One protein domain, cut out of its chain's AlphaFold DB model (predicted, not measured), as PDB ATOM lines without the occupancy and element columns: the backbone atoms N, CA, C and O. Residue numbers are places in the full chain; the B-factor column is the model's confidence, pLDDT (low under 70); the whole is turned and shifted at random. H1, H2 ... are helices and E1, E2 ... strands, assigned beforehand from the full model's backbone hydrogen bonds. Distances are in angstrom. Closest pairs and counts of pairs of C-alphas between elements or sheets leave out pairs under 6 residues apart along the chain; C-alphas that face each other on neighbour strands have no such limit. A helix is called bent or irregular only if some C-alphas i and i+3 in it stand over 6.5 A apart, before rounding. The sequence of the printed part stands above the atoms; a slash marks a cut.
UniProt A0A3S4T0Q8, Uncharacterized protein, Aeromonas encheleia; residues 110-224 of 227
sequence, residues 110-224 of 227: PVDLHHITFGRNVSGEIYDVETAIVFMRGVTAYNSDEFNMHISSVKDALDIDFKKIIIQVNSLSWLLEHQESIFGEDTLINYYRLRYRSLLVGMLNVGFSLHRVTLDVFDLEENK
ATOM      1  N   PRO A 110     -27.164 -23.798  50.301       79.88
ATOM      2  CA  PRO A 110     -25.914 -24.386  49.868       79.88
ATOM      3  C   PRO A 110     -26.121 -25.868  49.575       79.88
ATOM      4  O   PRO A 110     -26.723 -26.589  50.374       79.88
ATOM      5  N   VAL A 111     -25.614 -26.303  48.431       76.12
ATOM      6  CA  VAL A 111     -25.573 -27.712  48.040       76.12
ATOM      7  C   VAL A 111     -24.149 -28.198  48.281       76.12
ATOM      8  O   VAL A 111     -23.201 -27.453  48.028       76.12
ATOM      9  N   ASP A 112     -23.978 -29.426  48.780       66.62
ATOM     10  CA  ASP A 112     -22.646 -30.030  48.876       66.62
ATOM     11  C   ASP A 112     -21.959 -29.950  47.505       66.62
ATOM     12  O   ASP A 112     -22.531 -30.363  46.493       66.62
ATOM     13  N   LEU A 113     -20.750 -29.380  47.469       56.91
ATOM     14  CA  LEU A 113     -19.999 -29.097  46.245       56.91
ATOM     15  C   LEU A 113     -19.866 -30.356  45.383       56.91
ATOM     16  O   LEU A 113     -19.049 -31.237  45.655       56.91
ATOM     17  N   HIS A 114     -20.638 -30.417  44.302       61.22
ATOM     18  CA  HIS A 114     -20.426 -31.404  43.256       61.22
ATOM     19  C   HIS A 114     -19.450 -30.798  42.256       61.22
ATOM     20  O   HIS A 114     -19.819 -29.941  41.452       61.22
ATOM     21  N   HIS A 115     -18.187 -31.227  42.322       61.41
ATOM     22  CA  HIS A 115     -17.222 -30.909  41.278       61.41
ATOM     23  C   HIS A 115     -17.568 -31.744  40.048       61.41
ATOM     24  O   HIS A 115     -17.227 -32.927  39.955       61.41
ATOM     25  N   ILE A 116     -18.262 -31.130  39.098       61.81
ATOM     26  CA  ILE A 116     -18.625 -31.804  37.858       61.81
ATOM     27  C   ILE A 116     -17.554 -31.475  36.836       61.81
ATOM     28  O   ILE A 116     -17.302 -30.309  36.529       61.81
ATOM     29  N   THR A 117     -16.899 -32.519  36.339       57.81
ATOM     30  CA  THR A 117     -15.847 -32.397  35.332       57.81
ATOM     31  C   THR A 117     -16.396 -32.955  34.032       57.81
ATOM     32  O   THR A 117     -16.647 -34.153  33.948       57.81
ATOM     33  N   PHE A 118     -16.594 -32.107  33.026       59.97
ATOM     34  CA  PHE A 118     -16.993 -32.547  31.692       59.97
ATOM     35  C   PHE A 118     -15.831 -32.459  30.718       59.97
ATOM     36  O   PHE A 118     -15.279 -31.380  30.452       59.97
ATOM     37  N   GLY A 119     -15.480 -33.609  30.144       57.91
ATOM     38  CA  GLY A 119     -14.331 -33.714  29.257       57.91
ATOM     39  C   GLY A 119     -13.058 -33.157  29.905       57.91
ATOM     40  O   GLY A 119     -12.900 -33.145  31.123       57.91
ATOM     41  N   ARG A 120     -12.115 -32.679  29.088       55.62
ATOM     42  CA  ARG A 120     -10.831 -32.166  29.599       55.62
ATOM     43  C   ARG A 120     -10.873 -30.720  30.116       55.62
ATOM     44  O   ARG A 120      -9.890 -30.313  30.718       55.62
ATOM     45  N   ASN A 121     -11.948 -29.950  29.885       52.97
ATOM     46  CA  ASN A 121     -11.884 -28.479  29.977       52.97
ATOM     47  C   ASN A 121     -13.076 -27.763  30.648       52.97
ATOM     48  O   ASN A 121     -13.025 -26.538  30.740       52.97
ATOM     49  N   VAL A 122     -14.140 -28.444  31.095       58.09
ATOM     50  CA  VAL A 122     -15.270 -27.765  31.762       58.09
ATOM     51  C   VAL A 122     -15.430 -28.316  33.172       58.09
ATOM     52  O   VAL A 122     -15.994 -29.386  33.369       58.09
ATOM     53  N   SER A 123     -14.911 -27.584  34.152       59.81
ATOM     54  CA  SER A 123     -15.164 -27.812  35.573       59.81
ATOM     55  C   SER A 123     -16.091 -26.719  36.090       59.81
ATOM     56  O   SER A 123     -15.802 -25.534  35.909       59.81
ATOM     57  N   GLY A 124     -17.197 -27.113  36.712       64.00
ATOM     58  CA  GLY A 124     -18.114 -26.199  37.384       64.00
ATOM     59  C   GLY A 124     -18.268 -26.582  38.848       64.00
ATOM     60  O   GLY A 124     -18.295 -27.767  39.180       64.00
ATOM     61  N   GLU A 125     -18.384 -25.576  39.708       68.06
ATOM     62  CA  GLU A 125     -18.786 -25.752  41.099       68.06
ATOM     63  C   GLU A 125     -20.253 -25.337  41.229       68.06
ATOM     64  O   GLU A 125     -20.636 -24.229  40.846       68.06
ATOM     65  N   ILE A 126     -21.085 -26.256  41.716       72.00
ATOM     66  CA  ILE A 126     -22.479 -25.978  42.055       72.00
ATOM     67  C   ILE A 126     -22.511 -25.563  43.522       72.00
ATOM     68  O   ILE A 126     -22.207 -26.372  44.395       72.00
ATOM     69  N   TYR A 127     -22.875 -24.307  43.775       77.81
ATOM     70  CA  TYR A 127     -22.944 -23.747  45.127       77.81
ATOM     71  C   TYR A 127     -24.366 -23.713  45.685       77.81
ATOM     72  O   TYR A 127     -24.540 -23.730  46.899       77.81
ATOM     73  N   ASP A 128     -25.378 -23.670  44.816       83.69
ATOM     74  CA  ASP A 128     -26.785 -23.585  45.193       83.69
ATOM     75  C   ASP A 128     -27.701 -24.260  44.156       83.69
ATOM     76  O   ASP A 128     -27.277 -24.667  43.067       83.69
ATOM     77  N   VAL A 129     -28.975 -24.412  44.524       85.00
ATOM     78  CA  VAL A 129     -29.981 -25.102  43.706       85.00
ATOM     79  C   VAL A 129     -30.303 -24.310  42.437       85.00
ATOM     80  O   VAL A 129     -30.509 -24.903  41.378       85.00
ATOM     81  N   GLU A 130     -30.319 -22.977  42.508       86.62
ATOM     82  CA  GLU A 130     -30.553 -22.114  41.345       86.62
ATOM     83  C   GLU A 130     -29.491 -22.331  40.257       86.62
ATOM     84  O   GLU A 130     -29.816 -22.609  39.096       86.62
ATOM     85  N   THR A 131     -28.219 -22.294  40.645       84.94
ATOM     86  CA  THR A 131     -27.072 -22.545  39.770       84.94
ATOM     87  C   THR A 131     -27.116 -23.965  39.224       84.94
ATOM     88  O   THR A 131     -26.858 -24.161  38.035       84.94
ATOM     89  N   ALA A 132     -27.515 -24.949  40.040       84.12
ATOM     90  CA  ALA A 132     -27.700 -26.324  39.583       84.12
ATOM     91  C   ALA A 132     -28.751 -26.426  38.467       84.12
ATOM     92  O   ALA A 132     -28.511 -27.092  37.464       84.12
ATOM     93  N   ILE A 133     -29.894 -25.744  38.593       83.31
ATOM     94  CA  ILE A 133     -30.947 -25.737  37.562       83.31
ATOM     95  C   ILE A 133     -30.438 -25.113  36.266       83.31
ATOM     96  O   ILE A 133     -30.628 -25.681  35.190       83.31
ATOM     97  N   VAL A 134     -29.790 -23.948  36.359       83.19
ATOM     98  CA  VAL A 134     -29.244 -23.241  35.191       83.19
ATOM     99  C   VAL A 134     -28.205 -24.106  34.483       83.19
ATOM    100  O   VAL A 134     -28.239 -24.245  33.259       83.19
ATOM    101  N   PHE A 135     -27.321 -24.722  35.259       80.88
ATOM    102  CA  PHE A 135     -26.304 -25.634  34.770       80.88
ATOM    103  C   PHE A 135     -26.915 -26.856  34.080       80.88
ATOM    104  O   PHE A 135     -26.584 -27.132  32.927       80.88
ATOM    105  N   MET A 136     -27.846 -27.549  34.742       78.75
ATOM    106  CA  MET A 136     -28.496 -28.734  34.182       78.75
ATOM    107  C   MET A 136     -29.253 -28.396  32.898       78.75
ATOM    108  O   MET A 136     -29.144 -29.134  31.928       78.75
ATOM    109  N   ARG A 137     -29.933 -27.243  32.840       77.44
ATOM    110  CA  ARG A 137     -30.587 -26.749  31.617       77.44
ATOM    111  C   ARG A 137     -29.590 -26.477  30.486       77.44
ATOM    112  O   ARG A 137     -29.883 -26.761  29.329       77.44
ATOM    113  N   GLY A 138     -28.438 -25.883  30.798       75.81
ATOM    114  CA  GLY A 138     -27.381 -25.658  29.810       75.81
ATOM    115  C   GLY A 138     -26.823 -26.973  29.268       75.81
ATOM    116  O   GLY A 138     -26.530 -27.075  28.081       75.81
ATOM    117  N   VAL A 139     -26.729 -27.982  30.131       71.94
ATOM    118  CA  VAL A 139     -26.226 -29.315  29.801       71.94
ATOM    119  C   VAL A 139     -27.231 -30.150  29.013       71.94
ATOM    120  O   VAL A 139     -26.813 -30.800  28.063       71.94
ATOM    121  N   THR A 140     -28.529 -30.130  29.330       69.31
ATOM    122  CA  THR A 140     -29.533 -30.918  28.584       69.31
ATOM    123  C   THR A 140     -29.649 -30.505  27.115       69.31
ATOM    124  O   THR A 140     -30.096 -31.295  26.289       69.31
ATOM    125  N   ALA A 141     -29.170 -29.312  26.746       70.38
ATOM    126  CA  ALA A 141     -29.015 -28.910  25.349       70.38
ATOM    127  C   ALA A 141     -27.910 -29.689  24.595       70.38
ATOM    128  O   ALA A 141     -27.912 -29.719  23.363       70.38
ATOM    129  N   TYR A 142     -26.976 -30.325  25.310       70.12
ATOM    130  CA  TYR A 142     -25.892 -31.145  24.768       70.12
ATOM    131  C   TYR A 142     -26.201 -32.632  24.985       70.12
ATOM    132  O   TYR A 142     -25.991 -33.194  26.053       70.12
ATOM    133  N   ASN A 143     -26.712 -33.282  23.941       65.62
ATOM    134  CA  ASN A 143     -27.189 -34.662  24.005       65.62
ATOM    135  C   ASN A 143     -26.035 -35.680  23.889       65.62
ATOM    136  O   ASN A 143     -25.710 -36.129  22.787       65.62
ATOM    137  N   SER A 144     -25.392 -36.035  25.004       72.81
ATOM    138  CA  SER A 144     -24.449 -37.161  25.041       72.81
ATOM    139  C   SER A 144     -24.565 -38.002  26.316       72.81
ATOM    140  O   SER A 144     -24.886 -37.507  27.398       72.81
ATOM    141  N   ASP A 145     -24.293 -39.303  26.185       74.25
ATOM    142  CA  ASP A 145     -24.509 -40.301  27.245       74.25
ATOM    143  C   ASP A 145     -23.708 -40.013  28.528       74.25
ATOM    144  O   ASP A 145     -24.199 -40.218  29.639       74.25
ATOM    145  N   GLU A 146     -22.491 -39.479  28.389       68.44
ATOM    146  CA  GLU A 146     -21.635 -39.086  29.517       68.44
ATOM    147  C   GLU A 146     -22.259 -37.946  30.341       68.44
ATOM    148  O   GLU A 146     -22.151 -37.929  31.571       68.44
ATOM    149  N   PHE A 147     -22.961 -37.022  29.682       70.38
ATOM    150  CA  PHE A 147     -23.640 -35.908  30.342       70.38
ATOM    151  C   PHE A 147     -24.943 -36.354  31.006       70.38
ATOM    152  O   PHE A 147     -25.215 -35.938  32.133       70.38
ATOM    153  N   ASN A 148     -25.699 -37.262  30.381       74.06
ATOM    154  CA  ASN A 148     -26.918 -37.825  30.974       74.06
ATOM    155  C   ASN A 148     -26.644 -38.513  32.323       74.06
ATOM    156  O   ASN A 148     -27.412 -38.354  33.274       74.06
ATOM    157  N   MET A 149     -25.512 -39.215  32.447       74.25
ATOM    158  CA  MET A 149     -25.097 -39.844  33.706       74.25
ATOM    159  C   MET A 149     -24.795 -38.815  34.811       74.25
ATOM    160  O   MET A 149     -25.224 -38.990  35.952       74.25
ATOM    161  N   HIS A 150     -24.109 -37.715  34.480       73.31
ATOM    162  CA  HIS A 150     -23.824 -36.644  35.443       73.31
ATOM    163  C   HIS A 150     -25.094 -35.895  35.863       73.31
ATOM    164  O   HIS A 150     -25.262 -35.600  37.046       73.31
ATOM    165  N   ILE A 151     -26.018 -35.649  34.929       77.62
ATOM    166  CA  ILE A 151     -27.325 -35.050  35.231       77.62
ATOM    167  C   ILE A 151     -28.126 -35.923  36.196       77.62
ATOM    168  O   ILE A 151     -28.689 -35.388  37.148       77.62
ATOM    169  N   SER A 152     -28.131 -37.248  36.012       81.56
ATOM    170  CA  SER A 152     -28.801 -38.156  36.953       81.56
ATOM    171  C   SER A 152     -28.226 -38.033  38.364       81.56
ATOM    172  O   SER A 152     -28.986 -37.911  39.317       81.56
ATOM    173  N   SER A 153     -26.897 -37.979  38.508       79.31
ATOM    174  CA  SER A 153     -26.259 -37.834  39.823       79.31
ATOM    175  C   SER A 153     -26.612 -36.511  40.506       79.31
ATOM    176  O   SER A 153     -26.856 -36.494  41.711       79.31
ATOM    177  N   VAL A 154     -26.642 -35.400  39.760       79.12
ATOM    178  CA  VAL A 154     -27.037 -34.087  40.302       79.12
ATOM    179  C   VAL A 154     -28.516 -34.083  40.677       79.12
ATOM    180  O   VAL A 154     -28.890 -33.555  41.724       79.12
ATOM    181  N   LYS A 155     -29.360 -34.701  39.847       84.50
ATOM    182  CA  LYS A 155     -30.793 -34.849  40.106       84.50
ATOM    183  C   LYS A 155     -31.047 -35.631  41.390       84.50
ATOM    184  O   LYS A 155     -31.837 -35.175  42.209       84.50
ATOM    185  N   ASP A 156     -30.350 -36.746  41.582       84.31
ATOM    186  CA  ASP A 156     -30.475 -37.580  42.779       84.31
ATOM    187  C   ASP A 156     -29.994 -36.841  44.035       84.31
ATOM    188  O   ASP A 156     -30.650 -36.900  45.076       84.31
ATOM    189  N   ALA A 157     -28.893 -36.087  43.934       81.62
ATOM    190  CA  ALA A 157     -28.372 -35.283  45.040       81.62
ATOM    191  C   ALA A 157     -29.334 -34.158  45.465       81.62
ATOM    192  O   ALA A 157     -29.426 -33.837  46.648       81.62
ATOM    193  N   LEU A 158     -30.066 -33.580  44.510       84.81
ATOM    194  CA  LEU A 158     -30.954 -32.435  44.734       84.81
ATOM    195  C   LEU A 158     -32.438 -32.795  44.842       84.81
ATOM    196  O   LEU A 158     -33.265 -31.907  45.051       84.81
ATOM    197  N   ASP A 159     -32.806 -34.069  44.704       86.94
ATOM    198  CA  ASP A 159     -34.201 -34.518  44.623       86.94
ATOM    199  C   ASP A 159     -35.052 -34.003  45.797       86.94
ATOM    200  O   ASP A 159     -36.175 -33.522  45.613       86.94
ATOM    201  N   ILE A 160     -34.496 -34.029  47.011       88.00
ATOM    202  CA  ILE A 160     -35.177 -33.544  48.216       88.00
ATOM    203  C   ILE A 160     -35.440 -32.035  48.137       88.00
ATOM    204  O   ILE A 160     -36.544 -31.588  48.464       88.00
ATOM    205  N   ASP A 161     -34.460 -31.241  47.716       89.25
ATOM    206  CA  ASP A 161     -34.593 -29.784  47.672       89.25
ATOM    207  C   ASP A 161     -35.503 -29.343  46.529       89.25
ATOM    208  O   ASP A 161     -36.372 -28.488  46.728       89.25
ATOM    209  N   PHE A 162     -35.442 -30.030  45.390       89.88
ATOM    210  CA  PHE A 162     -36.406 -29.855  44.309       89.88
ATOM    211  C   PHE A 162     -37.834 -30.156  44.741       89.88
ATOM    212  O   PHE A 162     -38.732 -29.354  44.475       89.88
ATOM    213  N   LYS A 163     -38.064 -31.258  45.460       91.56
ATOM    214  CA  LYS A 163     -39.392 -31.576  46.005       91.56
ATOM    215  C   LYS A 163     -39.895 -30.483  46.945       91.56
ATOM    216  O   LYS A 163     -41.061 -30.097  46.849       91.56
ATOM    217  N   LYS A 164     -39.036 -29.939  47.817       93.81
ATOM    218  CA  LYS A 164     -39.408 -28.809  48.689       93.81
ATOM    219  C   LYS A 164     -39.783 -27.574  47.871       93.81
ATOM    220  O   LYS A 164     -40.820 -26.974  48.155       93.81
ATOM    221  N   ILE A 165     -38.990 -27.220  46.859       94.06
ATOM    222  CA  ILE A 165     -39.268 -26.082  45.970       94.06
ATOM    223  C   ILE A 165     -40.600 -26.288  45.249       94.06
ATOM    224  O   ILE A 165     -41.438 -25.395  45.291       94.06
ATOM    225  N   ILE A 166     -40.849 -27.470  44.676       94.75
ATOM    226  CA  ILE A 166     -42.114 -27.787  43.993       94.75
ATOM    227  C   ILE A 166     -43.302 -27.611  44.940       94.75
ATOM    228  O   ILE A 166     -44.304 -27.013  44.556       94.75
ATOM    229  N   ILE A 167     -43.201 -28.075  46.190       95.88
ATOM    230  CA  ILE A 167     -44.267 -27.894  47.189       95.88
ATOM    231  C   ILE A 167     -44.533 -26.404  47.451       95.88
ATOM    232  O   ILE A 167     -45.695 -25.988  47.492       95.88
ATOM    233  N   GLN A 168     -43.482 -25.593  47.619       97.19
ATOM    234  CA  GLN A 168     -43.650 -24.156  47.854       97.19
ATOM    235  C   GLN A 168     -44.198 -23.436  46.615       97.19
ATOM    236  O   GLN A 168     -45.118 -22.635  46.744       97.19
ATOM    237  N   VAL A 169     -43.706 -23.763  45.420       96.88
ATOM    238  CA  VAL A 169     -44.211 -23.208  44.156       96.88
ATOM    239  C   VAL A 169     -45.677 -23.573  43.964       96.88
ATOM    240  O   VAL A 169     -46.469 -22.695  43.665       96.88
ATOM    241  N   ASN A 170     -46.077 -24.823  44.206       96.19
ATOM    242  CA  ASN A 170     -47.484 -25.221  44.118       96.19
ATOM    243  C   ASN A 170     -48.363 -24.440  45.104       96.19
ATOM    244  O   ASN A 170     -49.474 -24.043  44.759       96.19
ATOM    245  N   SER A 171     -47.857 -24.198  46.317       97.06
ATOM    246  CA  SER A 171     -48.550 -23.369  47.309       97.06
ATOM    247  C   SER A 171     -48.691 -21.925  46.817       97.06
ATOM    248  O   SER A 171     -49.761 -21.337  46.957       97.06
ATOM    249  N   LEU A 172     -47.647 -21.373  46.191       97.88
ATOM    250  CA  LEU A 172     -47.683 -20.048  45.576       97.88
ATOM    251  C   LEU A 172     -48.685 -19.993  44.417       97.88
ATOM    252  O   LEU A 172     -49.503 -19.081  44.394       97.88
ATOM    253  N   SER A 173     -48.674 -20.968  43.504       97.06
ATOM    254  CA  SER A 173     -49.616 -21.043  42.379       97.06
ATOM    255  C   SER A 173     -51.060 -21.013  42.867       97.06
ATOM    256  O   SER A 173     -51.855 -20.214  42.386       97.06
ATOM    257  N   TRP A 174     -51.376 -21.825  43.881       96.69
ATOM    258  CA  TRP A 174     -52.709 -21.852  44.477       96.69
ATOM    259  C   TRP A 174     -53.084 -20.511  45.127       96.69
ATOM    260  O   TRP A 174     -54.201 -20.031  44.949       96.69
ATOM    261  N   LEU A 175     -52.158 -19.879  45.859       96.38
ATOM    262  CA  LEU A 175     -52.399 -18.568  46.476       96.38
ATOM    263  C   LEU A 175     -52.650 -17.475  45.432       96.38
ATOM    264  O   LEU A 175     -53.506 -16.620  45.650       96.38
ATOM    265  N   LEU A 176     -51.917 -17.502  44.320       96.00
ATOM    266  CA  LEU A 176     -52.057 -16.540  43.231       96.00
ATOM    267  C   LEU A 176     -53.384 -16.721  42.481       96.00
ATOM    268  O   LEU A 176     -54.108 -15.746  42.303       96.00
ATOM    269  N   GLU A 177     -53.750 -17.958  42.136       94.69
ATOM    270  CA  GLU A 177     -55.050 -18.278  41.523       94.69
ATOM    271  C   GLU A 177     -56.214 -17.871  42.442       94.69
ATOM    272  O   GLU A 177     -57.198 -17.264  42.014       94.69
ATOM    273  N   HIS A 178     -56.094 -18.148  43.746       93.00
ATOM    274  CA  HIS A 178     -57.124 -17.771  44.709       93.00
ATOM    275  C   HIS A 178     -57.235 -16.248  44.884       93.00
ATOM    276  O   HIS A 178     -58.337 -15.720  45.035       93.00
ATOM    277  N   GLN A 179     -56.111 -15.531  44.847       93.56
ATOM    278  CA  GLN A 179     -56.088 -14.070  44.892       93.56
ATOM    279  C   GLN A 179     -56.767 -13.473  43.651       93.56
ATOM    280  O   GLN A 179     -57.641 -12.616  43.804       93.56
ATOM    281  N   GLU A 180     -56.455 -13.955  42.449       91.94
ATOM    282  CA  GLU A 180     -57.121 -13.521  41.214       91.94
ATOM    283  C   GLU A 180     -58.630 -13.803  41.264       91.94
ATOM    284  O   GLU A 180     -59.435 -12.921  40.972       91.94
ATOM    285  N   SER A 181     -59.037 -14.983  41.742       89.62
ATOM    286  CA  SER A 181     -60.449 -15.334  41.938       89.62
ATOM    287  C   SER A 181     -61.201 -14.365  42.861       89.62
ATOM    288  O   SER A 181     -62.412 -14.199  42.698       89.62
ATOM    289  N   ILE A 182     -60.530 -13.779  43.857       86.31
ATOM    290  CA  ILE A 182     -61.153 -12.880  44.840       86.31
ATOM    291  C   ILE A 182     -61.167 -11.434  44.344       86.31
ATOM    292  O   ILE A 182     -62.172 -10.743  44.522       86.31
ATOM    293  N   PHE A 183     -60.055 -10.962  43.780       86.75
ATOM    294  CA  PHE A 183     -59.863  -9.543  43.463       86.75
ATOM    295  C   PHE A 183     -60.022  -9.218  41.973       86.75
ATOM    296  O   PHE A 183     -60.228  -8.057  41.639       86.75
ATOM    297  N   GLY A 184     -59.975 -10.217  41.089       87.56
ATOM    298  CA  GLY A 184     -60.069 -10.036  39.638       87.56
ATOM    299  C   GLY A 184     -58.863  -9.317  39.029       87.56
ATOM    300  O   GLY A 184     -59.000  -8.691  37.982       87.56
ATOM    301  N   GLU A 185     -57.709  -9.359  39.698       89.38
ATOM    302  CA  GLU A 185     -56.478  -8.693  39.271       89.38
ATOM    303  C   GLU A 185     -55.377  -9.719  38.998       89.38
ATOM    304  O   GLU A 185     -55.027 -10.504  39.879       89.38
ATOM    305  N   ASP A 186     -54.780  -9.653  37.810       92.31
ATOM    306  CA  ASP A 186     -53.716 -10.553  37.344       92.31
ATOM    307  C   ASP A 186     -52.298 -10.008  37.616       92.31
ATOM    308  O   ASP A 186     -51.299 -10.678  37.355       92.31
ATOM    309  N   THR A 187     -52.179  -8.795  38.168       92.56
ATOM    310  CA  THR A 187     -50.896  -8.095  38.364       92.56
ATOM    311  C   THR A 187     -49.881  -8.934  39.145       92.56
ATOM    312  O   THR A 187     -48.716  -9.028  38.750       92.56
ATOM    313  N   LEU A 188     -50.309  -9.569  40.244       93.56
ATOM    314  CA  LEU A 188     -49.426 -10.416  41.053       93.56
ATOM    315  C   LEU A 188     -49.034 -11.691  40.306       93.56
ATOM    316  O   LEU A 188     -47.855 -12.048  40.311       93.56
ATOM    317  N   ILE A 189     -49.981 -12.338  39.619       95.56
ATOM    318  CA  ILE A 189     -49.693 -13.500  38.767       95.56
ATOM    319  C   ILE A 189     -48.637 -13.134  37.730       95.56
ATOM    320  O   ILE A 189     -47.623 -13.818  37.634       95.56
ATOM    321  N   ASN A 190     -48.821 -12.029  37.009       95.69
ATOM    322  CA  ASN A 190     -47.898 -11.585  35.968       95.69
ATOM    323  C   ASN A 190     -46.497 -11.292  36.524       95.69
ATOM    324  O   ASN A 190     -45.497 -11.708  35.930       95.69
ATOM    325  N   TYR A 191     -46.407 -10.638  37.687       96.31
ATOM    326  CA  TYR A 191     -45.132 -10.387  38.359       96.31
ATOM    327  C   TYR A 191     -44.410 -11.690  38.731       96.31
ATOM    328  O   TYR A 191     -43.237 -11.879  38.393       96.31
ATOM    329  N   TYR A 192     -45.101 -12.614  39.401       96.75
ATOM    330  CA  TYR A 192     -44.491 -13.870  39.836       96.75
ATOM    331  C   TYR A 192     -44.203 -14.813  38.672       96.75
ATOM    332  O   TYR A 192     -43.169 -15.487  38.686       96.75
ATOM    333  N   ARG A 193     -45.042 -14.797  37.633       95.94
ATOM    334  CA  ARG A 193     -44.790 -15.478  36.363       95.94
ATOM    335  C   ARG A 193     -43.478 -14.997  35.766       95.94
ATOM    336  O   ARG A 193     -42.600 -15.818  35.522       95.94
ATOM    337  N   LEU A 194     -43.292 -13.687  35.613       95.00
ATOM    338  CA  LEU A 194     -42.037 -13.129  35.106       95.00
ATOM    339  C   LEU A 194     -40.830 -13.578  35.946       95.00
ATOM    340  O   LEU A 194     -39.796 -13.949  35.393       95.00
ATOM    341  N   ARG A 195     -40.976 -13.578  37.274       95.19
ATOM    342  CA  ARG A 195     -39.894 -13.894  38.209       95.19
ATOM    343  C   ARG A 195     -39.467 -15.364  38.184       95.19
ATOM    344  O   ARG A 195     -38.273 -15.639  38.128       95.19
ATOM    345  N   TYR A 196     -40.412 -16.304  38.244       95.69
ATOM    346  CA  TYR A 196     -40.098 -17.728  38.438       95.69
ATOM    347  C   TYR A 196     -40.210 -18.581  37.171       95.69
ATOM    348  O   TYR A 196     -39.725 -19.711  37.165       95.69
ATOM    349  N   ARG A 197     -40.773 -18.075  36.065       94.00
ATOM    350  CA  ARG A 197     -40.991 -18.890  34.856       94.00
ATOM    351  C   ARG A 197     -39.718 -19.544  34.323       94.00
ATOM    352  O   ARG A 197     -39.739 -20.733  34.027       94.00
ATOM    353  N   SER A 198     -38.604 -18.814  34.222       91.00
ATOM    354  CA  SER A 198     -37.345 -19.388  33.704       91.00
ATOM    355  C   SER A 198     -36.832 -20.546  34.567       91.00
ATOM    356  O   SER A 198     -36.330 -21.534  34.033       91.00
ATOM    357  N   LEU A 199     -36.982 -20.435  35.888       92.06
ATOM    358  CA  LEU A 199     -36.623 -21.488  36.832       92.06
ATOM    359  C   LEU A 199     -37.493 -22.731  36.609       92.06
ATOM    360  O   LEU A 199     -36.970 -23.831  36.459       92.06
ATOM    361  N   LEU A 200     -38.812 -22.546  36.535       94.25
ATOM    362  CA  LEU A 200     -39.771 -23.642  36.378       94.25
ATOM    363  C   LEU A 200     -39.637 -24.354  35.030       94.25
ATOM    364  O   LEU A 200     -39.710 -25.579  34.987       94.25
ATOM    365  N   VAL A 201     -39.365 -23.616  33.950       91.94
ATOM    366  CA  VAL A 201     -39.001 -24.207  32.652       91.94
ATOM    367  C   VAL A 201     -37.717 -25.030  32.783       91.94
ATOM    368  O   VAL A 201     -37.661 -26.155  32.301       91.94
ATOM    369  N   GLY A 202     -36.700 -24.511  33.478       88.12
ATOM    370  CA  GLY A 202     -35.476 -25.267  33.754       88.12
ATOM    371  C   GLY A 202     -35.752 -26.576  34.498       88.12
ATOM    372  O   GLY A 202     -35.223 -27.613  34.119       88.12
ATOM    373  N   MET A 203     -36.625 -26.551  35.504       89.75
ATOM    374  CA  MET A 203     -37.021 -27.753  36.245       89.75
ATOM    375  C   MET A 203     -37.768 -28.763  35.365       89.75
ATOM    376  O   MET A 203     -37.468 -29.956  35.431       89.75
ATOM    377  N   LEU A 204     -38.695 -28.302  34.518       90.44
ATOM    378  CA  LEU A 204     -39.400 -29.165  33.562       90.44
ATOM    379  C   LEU A 204     -38.419 -29.852  32.605       90.44
ATOM    380  O   LEU A 204     -38.457 -31.071  32.496       90.44
ATOM    381  N   ASN A 205     -37.475 -29.103  32.027       85.75
ATOM    382  CA  ASN A 205     -36.481 -29.636  31.083       85.75
ATOM    383  C   ASN A 205     -35.503 -30.643  31.718       85.75
ATOM    384  O   ASN A 205     -34.847 -31.407  31.016       85.75
ATOM    385  N   VAL A 206     -35.355 -30.630  33.045       82.38
ATOM    386  CA  VAL A 206     -34.561 -31.620  33.804       82.38
ATOM    387  C   VAL A 206     -35.422 -32.844  34.192       82.38
ATOM    388  O   VAL A 206     -34.979 -33.806  34.833       82.38
ATOM    389  N   GLY A 207     -36.689 -32.849  33.778       86.56
ATOM    390  CA  GLY A 207     -37.642 -33.928  33.994       86.56
ATOM    391  C   GLY A 207     -38.238 -33.932  35.399       86.56
ATOM    392  O   GLY A 207     -38.479 -35.010  35.951       86.56
ATOM    393  N   PHE A 208     -38.411 -32.764  36.024       88.31
ATOM    394  CA  PHE A 208     -39.226 -32.631  37.232       88.31
ATOM    395  C   PHE A 208     -40.685 -32.377  36.864       88.31
ATOM    396  O   PHE A 208     -40.987 -31.572  35.988       88.31
ATOM    397  N   SER A 209     -41.612 -33.036  37.560       90.62
ATOM    398  CA  SER A 209     -43.041 -32.829  37.348       90.62
ATOM    399  C   SER A 209     -43.561 -31.647  38.167       90.62
ATOM    400  O   SER A 209     -43.344 -31.548  39.375       90.62
ATOM    401  N   LEU A 210     -44.291 -30.752  37.502       93.25
ATOM    402  CA  LEU A 210     -45.029 -29.664  38.140       93.25
ATOM    403  C   LEU A 210     -46.522 -29.996  38.194       93.25
ATOM    404  O   LEU A 210     -47.054 -30.710  37.340       93.25
ATOM    405  N   HIS A 211     -47.205 -29.479  39.216       94.56
ATOM    406  CA  HIS A 211     -48.649 -29.648  39.349       94.56
ATOM    407  C   HIS A 211     -49.396 -28.843  38.276       94.56
ATOM    408  O   HIS A 211     -48.913 -27.797  37.850       94.56
ATOM    409  N   ARG A 212     -50.598 -29.286  37.879       92.75
ATOM    410  CA  ARG A 212     -51.392 -28.640  36.816       92.75
ATOM    411  C   ARG A 212     -51.619 -27.147  37.065       92.75
ATOM    412  O   ARG A 212     -51.267 -26.344  36.225       92.75
ATOM    413  N   VAL A 213     -52.074 -26.792  38.266       93.38
ATOM    414  CA  VAL A 213     -52.274 -25.387  38.677       93.38
ATOM    415  C   VAL A 213     -51.011 -24.541  38.469       93.38
ATOM    416  O   VAL A 213     -51.088 -23.399  38.045       93.38
ATOM    417  N   THR A 214     -49.825 -25.102  38.721       95.94
ATOM    418  CA  THR A 214     -48.554 -24.405  38.480       95.94
ATOM    419  C   THR A 214     -48.273 -24.242  36.993       95.94
ATOM    420  O   THR A 214     -47.791 -23.190  36.587       95.94
ATOM    421  N   LEU A 215     -48.575 -25.249  36.172       95.56
ATOM    422  CA  LEU A 215     -48.434 -25.129  34.722       95.56
ATOM    423  C   LEU A 215     -49.337 -24.023  34.164       95.56
ATOM    424  O   LEU A 215     -48.868 -23.227  33.353       95.56
ATOM    425  N   ASP A 216     -50.571 -23.940  34.660       94.56
ATOM    426  CA  ASP A 216     -51.572 -22.963  34.228       94.56
ATOM    427  C   ASP A 216     -51.182 -21.539  34.675       94.56
ATOM    428  O   ASP A 216     -51.035 -20.631  33.856       94.56
ATOM    429  N   VAL A 217     -50.918 -21.340  35.975       95.50
ATOM    430  CA  VAL A 217     -50.578 -20.020  36.547       95.50
ATOM    431  C   VAL A 217     -49.300 -19.445  35.928       95.50
ATOM    432  O   VAL A 217     -49.219 -18.235  35.679       95.50
ATOM    433  N   PHE A 218     -48.305 -20.289  35.645       96.00
ATOM    434  CA  PHE A 218     -47.011 -19.861  35.104       96.00
ATOM    435  C   PHE A 218     -46.895 -19.950  33.577       96.00
ATOM    436  O   PHE A 218     -45.830 -19.612  33.051       96.00
ATOM    437  N   ASP A 219     -47.964 -20.341  32.879       94.50
ATOM    438  CA  ASP A 219     -48.010 -20.467  31.417       94.50
ATOM    439  C   ASP A 219     -46.877 -21.357  30.868       94.50
ATOM    440  O   ASP A 219     -45.953 -20.930  30.156       94.50
ATOM    441  N   LEU A 220     -46.893 -22.611  31.330       92.81
ATOM    442  CA  LEU A 220     -45.860 -23.613  31.059       92.81
ATOM    443  C   LEU A 220     -46.351 -24.784  30.199       92.81
ATOM    444  O   LEU A 220     -45.532 -25.642  29.871       92.81
ATOM    445  N   GLU A 221     -47.635 -24.846  29.827       84.06
ATOM    446  CA  GLU A 221     -48.207 -26.000  29.111       84.06
ATOM    447  C   GLU A 221     -47.497 -26.297  27.781       84.06
ATOM    448  O   GLU A 221     -47.227 -27.460  27.481       84.06
ATOM    449  N   GLU A 222     -47.089 -25.267  27.032       77.56
ATOM    450  CA  GLU A 222     -46.355 -25.433  25.766       77.56
ATOM    451  C   GLU A 222     -45.003 -26.143  25.945       77.56
ATOM    452  O   GLU A 222     -44.559 -26.867  25.056       77.56
ATOM    453  N   ASN A 223     -44.361 -26.001  27.109       71.56
ATOM    454  CA  ASN A 223     -43.057 -26.620  27.380       71.56
ATOM    455  C   ASN A 223     -43.178 -28.104  27.748       71.56
ATOM    456  O   ASN A 223     -42.188 -28.821  27.702       71.56
ATOM    457  N   LYS A 224     -44.380 -28.579  28.100       59.22
ATOM    458  CA  LYS A 224     -44.620 -29.991  28.422       59.22
ATOM    459  C   LYS A 224     -44.791 -30.862  27.171       59.22
ATOM    460  O   LYS A 224     -44.690 -32.077  27.269       59.22
TER     461      LYS A 224
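What this domain is: This is residues 110 to 224 of the 227 residues of an uncharacterized protein of Aeromonas encheleia (UniProt A0A3S4T0Q8). An elongated body of two helical hairpins shares one long bent helix, H2: H1 with arm H2a at one end, arm H2b with arm H3a at the other, and arm H3b folds into the middle to pack on H1. The strand hairpin E1 E2 packs on H1 and H2a at the first end, while short H4 packs on H2b. The printed part has 115 residues, in the order E1, E2, H1, H2, H3, H4, H5; the two strands are antiparallel and the class is mostly helix. It is only just compact, close to loose, with a radius of gyration of the C-alphas of 16.0 A and spans of 55 by 28 by 19 A.

How they stand to each other: E1, residues 110 to 118, bends by 51 degrees at residue 113 and forms an antiparallel hairpin with E2, residues 122 to 128, with N 118 and O 122 at 2.8 A and N 111 and O 127 at 3.2 A. H1, residues 129 to 140, comes closest to E2 at the C-alphas of Ile 126 and Ala 132, 5.8 A apart. H2, residues 145 to 183, was assigned as one helix by its hydrogen bonds but is bent, C-alphas 157 and 160 being 7.7 A apart; its arms H2a, 145 to 157, and H2b, 160 to 183, are about perpendicular at 73 degrees. H1 and H2a touch as a helical hairpin at a shallow tilt of 19 degrees, opposite ways, closest at the C-alphas of Met 136 and Ile 151, 6.5 A. The closest C-alphas of E1 and H2a are those of Ile 116 and His 150, 7.5 A. H3, residues 187 to 205, is likewise one helix by its hydrogen bonds but bent, with C-alphas 195 and 198 7.5 A apart; its arms H3a, 187 to 195, and H3b, 198 to 205, stand at a steep tilt of 63 degrees. H3a forms a helical hairpin with H2b and touches its residues 176 to 180 alone, at a shallow tilt of 23 degrees, opposite ways, closest at the C-alphas of Leu 176 and Ile 189, 5.9 A. H3b touches H1 at a steep tilt of 51 degrees, closest at the C-alphas of Arg 137 and Gly 202, 5.5 A. H4, residues 212 to 217, touches residues 169 to 177 alone of H2b, closest at the C-alphas of Ser 173 and Thr 214, 5.3 A. H5, residues 221 to 224, only just touches H3b, with 3 pairs of C-alphas within 8 A, the closest those of Val 201 and Asn 223, 7.1 A. Every O i to N i+4 pair is within hydrogen-bond range in H1, H2b, H3a, H3b and H4, and 8 of 9 are in H2a; H5 is too short for one.

Where its parts are: E1 begins at C-alpha 110, (-25.914, -24.386, 49.868), and measures 21.8 A; E2 measures 18.2 A, H1 16.2 A and H2a 18.9 A. H2b measures 34.8 A, to C-alpha 183 at (-59.863, -9.543, 43.463). H5 ends at C-alpha 224, (-44.620, -29.991, 28.422).

The domain as a whole: The two C-alphas farthest apart are those of Arg 120 and Ile 182, 56.0 A. The printed part has no cut and no long link. Mean pLDDT of the printed part is 83.6, under 70 at residues 112 to 125, 140, 143, 146 and 224.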